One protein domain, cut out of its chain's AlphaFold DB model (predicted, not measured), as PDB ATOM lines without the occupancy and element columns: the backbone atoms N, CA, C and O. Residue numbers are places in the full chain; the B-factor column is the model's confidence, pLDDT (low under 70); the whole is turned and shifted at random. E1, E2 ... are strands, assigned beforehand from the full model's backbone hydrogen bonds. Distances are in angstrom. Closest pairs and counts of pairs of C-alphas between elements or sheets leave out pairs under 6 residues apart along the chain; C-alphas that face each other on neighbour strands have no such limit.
ATOM      1  N   LYS A   4     -15.728  11.438  85.959       52.91
ATOM      2  CA  LYS A   4     -15.382  10.018  86.034       52.91
ATOM      3  C   LYS A   4     -14.169   9.841  86.928       52.91
ATOM      4  O   LYS A   4     -13.185  10.558  86.771       52.91
ATOM      5  N   GLU A   5     -14.257   8.896  87.851       60.91
ATOM      6  CA  GLU A   5     -13.134   8.524  88.703       60.91
ATOM      7  C   GLU A   5     -12.068   7.790  87.873       60.91
ATOM      8  O   GLU A   5     -12.388   7.004  86.976       60.91
ATOM      9  N   HIS A   6     -10.799   8.100  88.143       59.97
ATOM     10  CA  HIS A   6      -9.674   7.782  87.263       59.97
ATOM     11  C   HIS A   6      -9.324   6.290  87.126       59.97
ATOM     12  O   HIS A   6      -8.700   5.915  86.135       59.97
ATOM     13  N   ARG A   7      -9.728   5.438  88.077       57.69
ATOM     14  CA  ARG A   7      -9.442   3.990  88.081       57.69
ATOM     15  C   ARG A   7     -10.610   3.160  87.557       57.69
ATOM     16  O   ARG A   7     -10.401   2.066  87.046       57.69
ATOM     17  N   SER A   8     -11.833   3.666  87.698       49.72
ATOM     18  CA  SER A   8     -13.049   2.844  87.624       49.72
ATOM     19  C   SER A   8     -14.118   3.358  86.648       49.72
ATOM     20  O   SER A   8     -15.034   2.621  86.291       49.72
ATOM     21  N   GLY A   9     -14.030   4.612  86.188       54.97
ATOM     22  CA  GLY A   9     -14.978   5.188  85.227       54.97
ATOM     23  C   GLY A   9     -16.390   5.458  85.771       54.97
ATOM     24  O   GLY A   9     -17.241   5.926  85.005       54.97
ATOM     25  N   TYR A  10     -16.630   5.200  87.063       59.59
ATOM     26  CA  TYR A  10     -17.894   5.470  87.750       59.59
ATOM     27  C   TYR A  10     -18.179   6.978  87.858       59.59
ATOM     28  O   TYR A  10     -17.243   7.785  87.924       59.59
ATOM     29  N   PRO A  11     -19.468   7.373  87.890       63.50
ATOM     30  CA  PRO A  11     -19.872   8.752  88.116       63.50
ATOM     31  C   PRO A  11     -19.517   9.197  89.540       63.50
ATOM     32  O   PRO A  11     -20.036   8.662  90.517       63.50
ATOM     33  N   VAL A  12     -18.666  10.214  89.647       72.25
ATOM     34  CA  VAL A  12     -18.295  10.858  90.912       72.25
ATOM     35  C   VAL A  12     -18.549  12.359  90.875       72.25
ATOM     36  O   VAL A  12     -18.602  13.005  89.823       72.25
ATOM     37  N   HIS A  13     -18.692  12.920  92.064       77.06
ATOM     38  CA  HIS A  13     -18.761  14.349  92.322       77.06
ATOM     39  C   HIS A  13     -17.391  14.788  92.836       77.06
ATOM     40  O   HIS A  13     -16.809  14.092  93.662       77.06
ATOM     41  N   ALA A  14     -16.856  15.910  92.354       76.69
ATOM     42  CA  ALA A  14     -15.577  16.427  92.837       76.69
ATOM     43  C   ALA A  14     -15.751  17.769  93.546       76.69
ATOM     44  O   ALA A  14     -16.452  18.649  93.043       76.69
ATOM     45  N   TRP A  15     -15.081  17.922  94.685       77.88
ATOM     46  CA  TRP A  15     -14.849  19.202  95.349       77.88
ATOM     47  C   TRP A  15     -13.403  19.632  95.111       77.88
ATOM     48  O   TRP A  15     -12.508  18.797  95.213       77.88
ATOM     49  N   GLU A  16     -13.153  20.915  94.838       77.38
ATOM     50  CA  GLU A  16     -11.794  21.435  94.646       77.38
ATOM     51  C   GLU A  16     -11.467  22.596  95.583       77.38
ATOM     52  O   GLU A  16     -12.293  23.472  95.845       77.38
ATOM     53  N   SER A  17     -10.215  22.639  96.042       77.25
ATOM     54  CA  SER A  17      -9.642  23.760  96.779       77.25
ATOM     55  C   SER A  17      -8.292  24.156  96.209       77.25
ATOM     56  O   SER A  17      -7.397  23.327  96.060       77.25
ATOM     57  N   ILE A  18      -8.113  25.453  95.968       84.00
ATOM     58  CA  ILE A  18      -6.831  26.022  95.553       84.00
ATOM     59  C   ILE A  18      -6.135  26.613  96.783       84.00
ATOM     60  O   ILE A  18      -6.762  27.249  97.639       84.00
ATOM     61  N   ARG A  19      -4.828  26.384  96.893       79.69
ATOM     62  CA  ARG A  19      -3.947  26.953  97.920       79.69
ATOM     63  C   ARG A  19      -2.697  27.512  97.253       79.69
ATOM     64  O   ARG A  19      -2.207  26.937  96.289       79.69
ATOM     65  N   PHE A  20      -2.172  28.611  97.778       86.19
ATOM     66  CA  PHE A  20      -0.939  29.241  97.299       86.19
ATOM     67  C   PHE A  20       0.095  29.270  98.423       86.19
ATOM     68  O   PHE A  20      -0.283  29.381  99.590       86.19
ATOM     69  N   ASN A  21       1.383  29.188  98.082       83.75
ATOM     70  CA  ASN A  21       2.503  29.192  99.036       83.75
ATOM     71  C   ASN A  21       2.368  28.164 100.184       83.75
ATOM     72  O   ASN A  21       2.722  28.446 101.330       83.75
ATOM     73  N   VAL A  22       1.860  26.966  99.886       82.38
ATOM     74  CA  VAL A  22       1.610  25.904 100.875       82.38
ATOM     75  C   VAL A  22       2.792  24.933 100.956       82.38
ATOM     76  O   VAL A  22       3.490  24.708  99.970       82.38
ATOM     77  N   ASN A  23       3.037  24.344 102.128       80.44
ATOM     78  CA  ASN A  23       3.997  23.251 102.289       80.44
ATOM     79  C   ASN A  23       3.250  21.910 102.266       80.44
ATOM     80  O   ASN A  23       2.339  21.705 103.067       80.44
ATOM     81  N   ILE A  24       3.621  21.016 101.348       76.12
ATOM     82  CA  ILE A  24       3.039  19.678 101.197       76.12
ATOM     83  C   ILE A  24       4.183  18.666 101.285       76.12
ATOM     84  O   ILE A  24       5.131  18.719 100.503       76.12
ATOM     85  N   ASN A  25       4.112  17.758 102.262       69.50
ATOM     86  CA  ASN A  25       5.125  16.727 102.532       69.50
ATOM     87  C   ASN A  25       6.575  17.264 102.592       69.50
ATOM     88  O   ASN A  25       7.509  16.626 102.112       69.50
ATOM     89  N   GLY A  26       6.767  18.461 103.159       71.50
ATOM     90  CA  GLY A  26       8.075  19.108 103.301       71.50
ATOM     91  C   GLY A  26       8.542  19.913 102.079       71.50
ATOM     92  O   GLY A  26       9.532  20.638 102.185       71.50
ATOM     93  N   LYS A  27       7.840  19.845 100.939       75.69
ATOM     94  CA  LYS A  27       8.115  20.665  99.748       75.69
ATOM     95  C   LYS A  27       7.218  21.908  99.735       75.69
ATOM     96  O   LYS A  27       5.997  21.807  99.853       75.69
ATOM     97  N   LYS A  28       7.803  23.089  99.504       80.81
ATOM     98  CA  LYS A  28       7.032  24.313  99.228       80.81
ATOM     99  C   LYS A  28       6.451  24.264  97.806       80.81
ATOM    100  O   LYS A  28       7.199  24.086  96.844       80.81
ATOM    101  N   ALA A  29       5.141  24.459  97.699       84.81
ATOM    102  CA  ALA A  29       4.377  24.598  96.465       84.81
ATOM    103  C   ALA A  29       3.916  26.053  96.295       84.81
ATOM    104  O   ALA A  29       3.350  26.638  97.223       84.81
ATOM    105  N   ASP A  30       4.120  26.636  95.112       86.56
ATOM    106  CA  ASP A  30       3.696  28.017  94.844       86.56
ATOM    107  C   ASP A  30       2.175  28.084  94.642       86.56
ATOM    108  O   ASP A  30       1.520  28.983  95.172       86.56
ATOM    109  N   LYS A  31       1.607  27.069  93.977       86.50
ATOM    110  CA  LYS A  31       0.168  26.779  93.908       86.50
ATOM    111  C   LYS A  31      -0.055  25.272  94.072       86.50
ATOM    112  O   LYS A  31       0.699  24.468  93.535       86.50
ATOM    113  N   ALA A  32      -1.109  24.881  94.774       83.69
ATOM    114  CA  ALA A  32      -1.603  23.512  94.836       83.69
ATOM    115  C   ALA A  32      -3.117  23.493  94.594       83.69
ATOM    116  O   ALA A  32      -3.837  24.356  95.107       83.69
ATOM    117  N   VAL A  33      -3.592  22.516  93.825       84.06
ATOM    118  CA  VAL A  33      -5.018  22.234  93.617       84.06
ATOM    119  C   VAL A  33      -5.309  20.885  94.259       84.06
ATOM    120  O   VAL A  33      -4.681  19.893  93.904       84.06
ATOM    121  N   ILE A  34      -6.200  20.870  95.248       81.31
ATOM    122  CA  ILE A  34      -6.625  19.675  95.982       81.31
ATOM    123  C   ILE A  34      -8.029  19.325  95.502       81.31
ATOM    124  O   ILE A  34      -8.944  20.123  95.705       81.31
ATOM    125  N   THR A  35      -8.200  18.140  94.930       81.81
ATOM    126  CA  THR A  35      -9.467  17.648  94.385       81.81
ATOM    127  C   THR A  35      -9.890  16.403  95.151       81.81
ATOM    128  O   THR A  35      -9.156  15.423  95.216       81.81
ATOM    129  N   GLN A  36     -11.069  16.436  95.763       82.12
ATOM    130  CA  GLN A  36     -11.655  15.320  96.507       82.12
ATOM    131  C   GLN A  36     -12.808  14.723  95.709       82.12
ATOM    132  O   GLN A  36     -13.730  15.448  95.334       82.12
ATOM    133  N   TYR A  37     -12.772  13.414  95.466       80.88
ATOM    134  CA  TYR A  37     -13.785  12.686  94.705       80.88
ATOM    135  C   TYR A  37     -14.723  11.924  95.635       80.88
ATOM    136  O   TYR A  37     -14.278  11.194  96.523       80.88
ATOM    137  N   PHE A  38     -16.020  12.051  95.380       78.75
ATOM    138  CA  PHE A  38     -17.094  11.465  96.167       78.75
ATOM    139  C   PHE A  38     -18.018  10.618  95.292       78.75
ATOM    140  O   PHE A  38     -18.457  11.067  94.229       78.75
ATOM    141  N   ALA A  39     -18.355   9.418  95.758       74.88
ATOM    142  CA  ALA A  39     -19.426   8.603  95.189       74.88
ATOM    143  C   ALA A  39     -20.742   8.886  95.931       74.88
ATOM    144  O   ALA A  39     -20.736   9.052  97.152       74.88
ATOM    145  N   GLU A  40     -21.864   8.945  95.210       71.25
ATOM    146  CA  GLU A  40     -23.191   9.047  95.828       71.25
ATOM    147  C   GLU A  40     -23.519   7.731  96.554       71.25
ATOM    148  O   GLU A  40     -23.400   6.649  95.978       71.25
ATOM    149  N   SER A  41     -23.925   7.822  97.819       64.56
ATOM    150  CA  SER A  41     -24.256   6.679  98.670       64.56
ATOM    151  C   SER A  41     -25.612   6.906  99.326       64.56
ATOM    152  O   SER A  41     -25.748   7.700 100.257       64.56
ATOM    153  N   ARG A  42     -26.651   6.244  98.807       52.56
ATOM    154  CA  ARG A  42     -28.028   6.431  99.294       52.56
ATOM    155  C   ARG A  42     -28.336   5.593 100.535       52.56
ATOM    156  O   ARG A  42     -29.014   6.087 101.431       52.56
ATOM    157  N   ASP A  43     -27.749   4.398 100.607       47.44
ATOM    158  CA  ASP A  43     -28.129   3.351 101.564       47.44
ATOM    159  C   ASP A  43     -26.964   2.858 102.453       47.44
ATOM    160  O   ASP A  43     -27.080   1.826 103.107       47.44
ATOM    161  N   SER A  44     -25.829   3.573 102.517       47.12
ATOM    162  CA  SER A  44     -24.789   3.269 103.516       47.12
ATOM    163  C   SER A  44     -25.176   3.812 104.891       47.12
ATOM    164  O   SER A  44     -25.361   5.019 105.058       47.12
ATOM    165  N   GLU A  45     -25.202   2.934 105.896       43.75
ATOM    166  CA  GLU A  45     -25.366   3.322 107.304       43.75
ATOM    167  C   GLU A  45     -24.176   4.136 107.846       43.75
ATOM    168  O   GLU A  45     -24.340   4.924 108.774       43.75
ATOM    169  N   LEU A  46     -22.985   3.982 107.251       41.28
ATOM    170  CA  LEU A  46     -21.751   4.647 107.690       41.28
ATOM    171  C   LEU A  46     -21.564   6.039 107.067       41.28
ATOM    172  O   LEU A  46     -21.097   6.954 107.744       41.28
ATOM    173  N   PHE A  47     -21.920   6.215 105.790       50.66
ATOM    174  CA  PHE A  47     -21.696   7.461 105.045       50.66
ATOM    175  C   PHE A  47     -22.912   7.826 104.190       50.66
ATOM    176  O   PHE A  47     -22.968   7.567 102.988       50.66
ATOM    177  N   ARG A  48     -23.910   8.445 104.825       50.31
ATOM    178  CA  ARG A  48     -25.163   8.833 104.169       50.31
ATOM    179  C   ARG A  48     -24.950  10.018 103.215       50.31
ATOM    180  O   ARG A  48     -24.429  11.058 103.613       50.31
ATOM    181  N   GLY A  49     -25.398   9.887 101.969       69.69
ATOM    182  CA  GLY A  49     -25.324  10.921 100.933       69.69
ATOM    183  C   GLY A  49     -24.103  10.779 100.024       69.69
ATOM    184  O   GLY A  49     -24.260  10.462  98.847       69.69
ATOM    185  N   PHE A  50     -22.894  11.008 100.547       73.06
ATOM    186  CA  PHE A  50     -21.656  10.975  99.757       73.06
ATOM    187  C   PHE A  50     -20.480  10.364 100.528       73.06
ATOM    188  O   PHE A  50     -20.168  10.791 101.638       73.06
ATOM    189  N   THR A  51     -19.769   9.434  99.890       75.25
ATOM    190  CA  THR A  51     -18.571   8.777 100.440       75.25
ATOM    191  C   THR A  51     -17.322   9.276  99.720       75.25
ATOM    192  O   THR A  51     -17.274   9.238  98.491       75.25
ATOM    193  N   LEU A  52     -16.299   9.719 100.460       76.25
ATOM    194  CA  LEU A  52     -14.996  10.101  99.897       76.25
ATOM    195  C   LEU A  52     -14.264   8.853  99.378       76.25
ATOM    196  O   LEU A  52     -13.979   7.941 100.151       76.25
ATOM    197  N   VAL A  53     -13.932   8.822  98.086       77.94
ATOM    198  CA  VAL A  53     -13.301   7.657  97.438       77.94
ATOM    199  C   VAL A  53     -11.826   7.865  97.097       77.94
ATOM    200  O   VAL A  53     -11.039   6.919  97.165       77.94
ATOM    201  N   SER A  54     -11.435   9.099  96.768       79.81
ATOM    202  CA  SER A  54     -10.062   9.471  96.402       79.81
ATOM    203  C   SER A  54      -9.817  10.969  96.625       79.81
ATOM    204  O   SER A  54     -10.758  11.763  96.605       79.81
ATOM    205  N   THR A  55      -8.560  11.360  96.819       83.88
ATOM    206  CA  THR A  55      -8.094  12.754  96.798       83.88
ATOM    207  C   THR A  55      -6.861  12.860  95.904       83.88
ATOM    208  O   THR A  55      -5.888  12.140  96.125       83.88
ATOM    209  N   THR A  56      -6.852  13.797  94.959       86.00
ATOM    210  CA  THR A  56      -5.661  14.185  94.188       86.00
ATOM    211  C   THR A  56      -5.168  15.569  94.612       86.00
ATOM    212  O   THR A  56      -5.943  16.438  95.011       86.00
ATOM    213  N   ILE A  57      -3.853  15.781  94.568       85.12
ATOM    214  CA  ILE A  57      -3.200  17.058  94.861       85.12
ATOM    215  C   ILE A  57      -2.209  17.358  93.740       85.12
ATOM    216  O   ILE A  57      -1.124  16.777  93.696       85.12
ATOM    217  N   ALA A  58      -2.570  18.279  92.851       86.75
ATOM    218  CA  ALA A  58      -1.717  18.762  91.772       86.75
ATOM    219  C   ALA A  58      -0.855  19.936  92.271       86.75
ATOM    220  O   ALA A  58      -1.384  20.949  92.743       86.75
ATOM    221  N   ILE A  59       0.472  19.803  92.190       85.88
ATOM    222  CA  ILE A  59       1.452  20.738  92.764       85.88
ATOM    223  C   ILE A  59       2.167  21.506  91.655       85.88
ATOM    224  O   ILE A  59       2.890  20.939  90.830       85.88
ATOM    225  N   TYR A  60       2.023  22.827  91.686       86.81
ATOM    226  CA  TYR A  60       2.544  23.742  90.683       86.81
ATOM    227  C   TYR A  60       3.655  24.630  91.250       86.81
ATOM    228  O   TYR A  60       3.579  25.109  92.390       86.81
ATOM    229  N   LYS A  61       4.650  24.921  90.410       86.62
ATOM    230  CA  LYS A  61       5.635  25.983  90.643       86.62
ATOM    231  C   LYS A  61       5.386  27.165  89.723       86.62
ATOM    232  O   LYS A  61       4.868  27.006  88.619       86.62
ATOM    233  N   LEU A  62       5.765  28.350  90.182       84.38
ATOM    234  CA  LEU A  62       5.714  29.563  89.381       84.38
ATOM    235  C   LEU A  62       6.969  29.661  88.502       84.38
ATOM    236  O   LEU A  62       8.078  29.842  89.007       84.38
ATOM    237  N   ASP A  63       6.802  29.608  87.182       82.25
ATOM    238  CA  ASP A  63       7.831  30.082  86.255       82.25
ATOM    239  C   ASP A  63       7.806  31.617  86.259       82.25
ATOM    240  O   ASP A  63       7.067  32.257  85.505       82.25
ATOM    241  N   SER A  64       8.627  32.219  87.122       75.56
ATOM    242  CA  SER A  64       8.751  33.677  87.257       75.56
ATOM    243  C   SER A  64       9.143  34.391  85.958       75.56
ATOM    244  O   SER A  64       8.882  35.587  85.837       75.56
ATOM    245  N   SER A  65       9.748  33.693  84.987       77.12
ATOM    246  CA  SER A  65      10.119  34.280  83.691       77.12
ATOM    247  C   SER A  65       8.928  34.392  82.736       77.12
ATOM    248  O   SER A  65       8.865  35.329  81.940       77.12
ATOM    249  N   LYS A  66       7.958  33.473  82.846       76.50
ATOM    250  CA  LYS A  66       6.753  33.421  81.999       76.50
ATOM    251  C   LYS A  66       5.478  33.893  82.703       76.50
ATOM    252  O   LYS A  66       4.473  34.100  82.034       76.50
ATOM    253  N   LYS A  67       5.514  34.069  84.030       78.00
ATOM    254  CA  LYS A  67       4.342  34.304  84.901       78.00
ATOM    255  C   LYS A  67       3.264  33.222  84.751       78.00
ATOM    256  O   LYS A  67       2.069  33.516  84.769       78.00
ATOM    257  N   THR A  68       3.694  31.971  84.605       81.69
ATOM    258  CA  THR A  68       2.812  30.806  84.467       81.69
ATOM    259  C   THR A  68       3.047  29.800  85.577       81.69
ATOM    260  O   THR A  68       4.179  29.575  86.006       81.69
ATOM    261  N   TYR A  69       1.971  29.158  86.026       81.56
ATOM    262  CA  TYR A  69       2.082  27.990  86.892       81.56
ATOM    263  C   TYR A  69       2.325  26.742  86.043       81.56
ATOM    264  O   TYR A  69       1.517  26.408  85.178       81.56
ATOM    265  N   THR A  70       3.425  26.040  86.298       83.88
ATOM    266  CA  THR A  70       3.739  24.748  85.676       83.88
ATOM    267  C   THR A  70       3.488  23.628  86.675       83.88
ATOM    268  O   THR A  70       3.891  23.725  87.833       83.88
ATOM    269  N   LEU A  71       2.789  22.572  86.249       84.38
ATOM    270  CA  LEU A  71       2.605  21.366  87.057       84.38
ATOM    271  C   LEU A  71       3.971  20.685  87.237       84.38
ATOM    272  O   LEU A  71       4.714  20.525  86.270       84.38
ATOM    273  N   THR A  72       4.311  20.320  88.471       85.62
ATOM    274  CA  THR A  72       5.640  19.779  88.824       85.62
ATOM    275  C   THR A  72       5.606  18.486  89.623       85.62
ATOM    276  O   THR A  72       6.588  17.751  89.601       85.62
ATOM    277  N   ASP A  73       4.520  18.220  90.347       83.56
ATOM    278  CA  ASP A  73       4.357  17.021  91.167       83.56
ATOM    279  C   ASP A  73       2.854  16.732  91.340       83.56
ATOM    280  O   ASP A  73       2.016  17.622  91.144       83.56
ATOM    281  N   GLY A  74       2.506  15.502  91.703       82.75
ATOM    282  CA  GLY A  74       1.122  15.052  91.834       82.75
ATOM    283  C   GLY A  74       0.998  13.947  92.874       82.75
ATOM    284  O   GLY A  74       1.714  12.951  92.809       82.75
ATOM    285  N   ILE A  75       0.094  14.112  93.840       83.62
ATOM    286  CA  ILE A  75      -0.152  13.121  94.896       83.62
ATOM    287  C   ILE A  75      -1.586  12.622  94.773       83.62
ATOM    288  O   ILE A  75      -2.515  13.396  94.978       83.62
ATOM    289  N   THR A  76      -1.765  11.329  94.517       83.38
ATOM    290  CA  THR A  76      -3.068  10.657  94.619       83.38
ATOM    291  C   THR A  76      -3.116   9.845  95.906       83.38
ATOM    292  O   THR A  76      -2.163   9.138  96.238       83.38
ATOM    293  N   ARG A  77      -4.225   9.936  96.640       80.12
ATOM    294  CA  ARG A  77      -4.532   9.072  97.779       80.12
ATOM    295  C   ARG A  77      -5.934   8.511  97.631       80.12
ATOM    296  O   ARG A  77      -6.913   9.247  97.715       80.12
ATOM    297  N   ASP A  78      -6.005   7.199  97.503       77.38
ATOM    298  CA  ASP A  78      -7.258   6.466  97.437       77.38
ATOM    299  C   ASP A  78      -7.649   5.928  98.815       77.38
ATOM    300  O   ASP A  78      -6.790   5.534  99.607       77.38
ATOM    301  N   TYR A  79      -8.950   5.928  99.103       73.19
ATOM    302  CA  TYR A  79      -9.496   5.460 100.385       73.19
ATOM    303  C   TYR A  79     -10.305   4.173 100.242       73.19
ATOM    304  O   TYR A  79     -10.457   3.437 101.212       73.19
TER     305      TYR A  79
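AT A GLANCE: This is residues 4 to 79 of the 620 residues of an uncharacterized protein of Tetranychus urticae (UniProt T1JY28). A single twisted sheet makes the body, a long ribbon of four antiparallel strands, E1 to E4, with the E2 to E3 turn at one end and the E3 to E4 turn at the other. It is a meander, each strand the antiparallel neighbour of the one before. The printed part has 76 residues, is all strand with no named helix, and is loose, with a radius of gyration of the C-alphas of 15.2 A and spans of 52 by 23 by 16 A.

HOW THE PARTS SIT: E1, residues 11 to 24, is an edge strand and forms a hairpin with E2, residues 27 to 41; N 15 and O 36 are 2.9 A apart. E2 forms a hairpin with E3, residues 49 to 63; N 35 and O 56 are 2.8 A apart. E3 forms a hairpin with E4, residues 68 to 78, the other edge strand; N 57 and O 75 are 2.8 A apart. E1 and E4 are apart. E1 bends by 119 degrees at residue 21 and E2 by 95 degrees at residue 30.

IN THESE COORDINATES: E1 begins at C-alpha 11 (-19.872, 8.752, 88.116) and is 28.6 A long; E2 is 35.3 A, E3 41.0 A and E4 29.4 A, ending at C-alpha 78 (-7.258, 6.466, 97.437).

THE WHOLE: The C-alphas of Glu 45 and Ser 65, the two farthest apart, are 52.7 A apart. The printed part has no cut and no long link. Residues 4 to 11, 25 and 41 to 49 have pLDDT under 70.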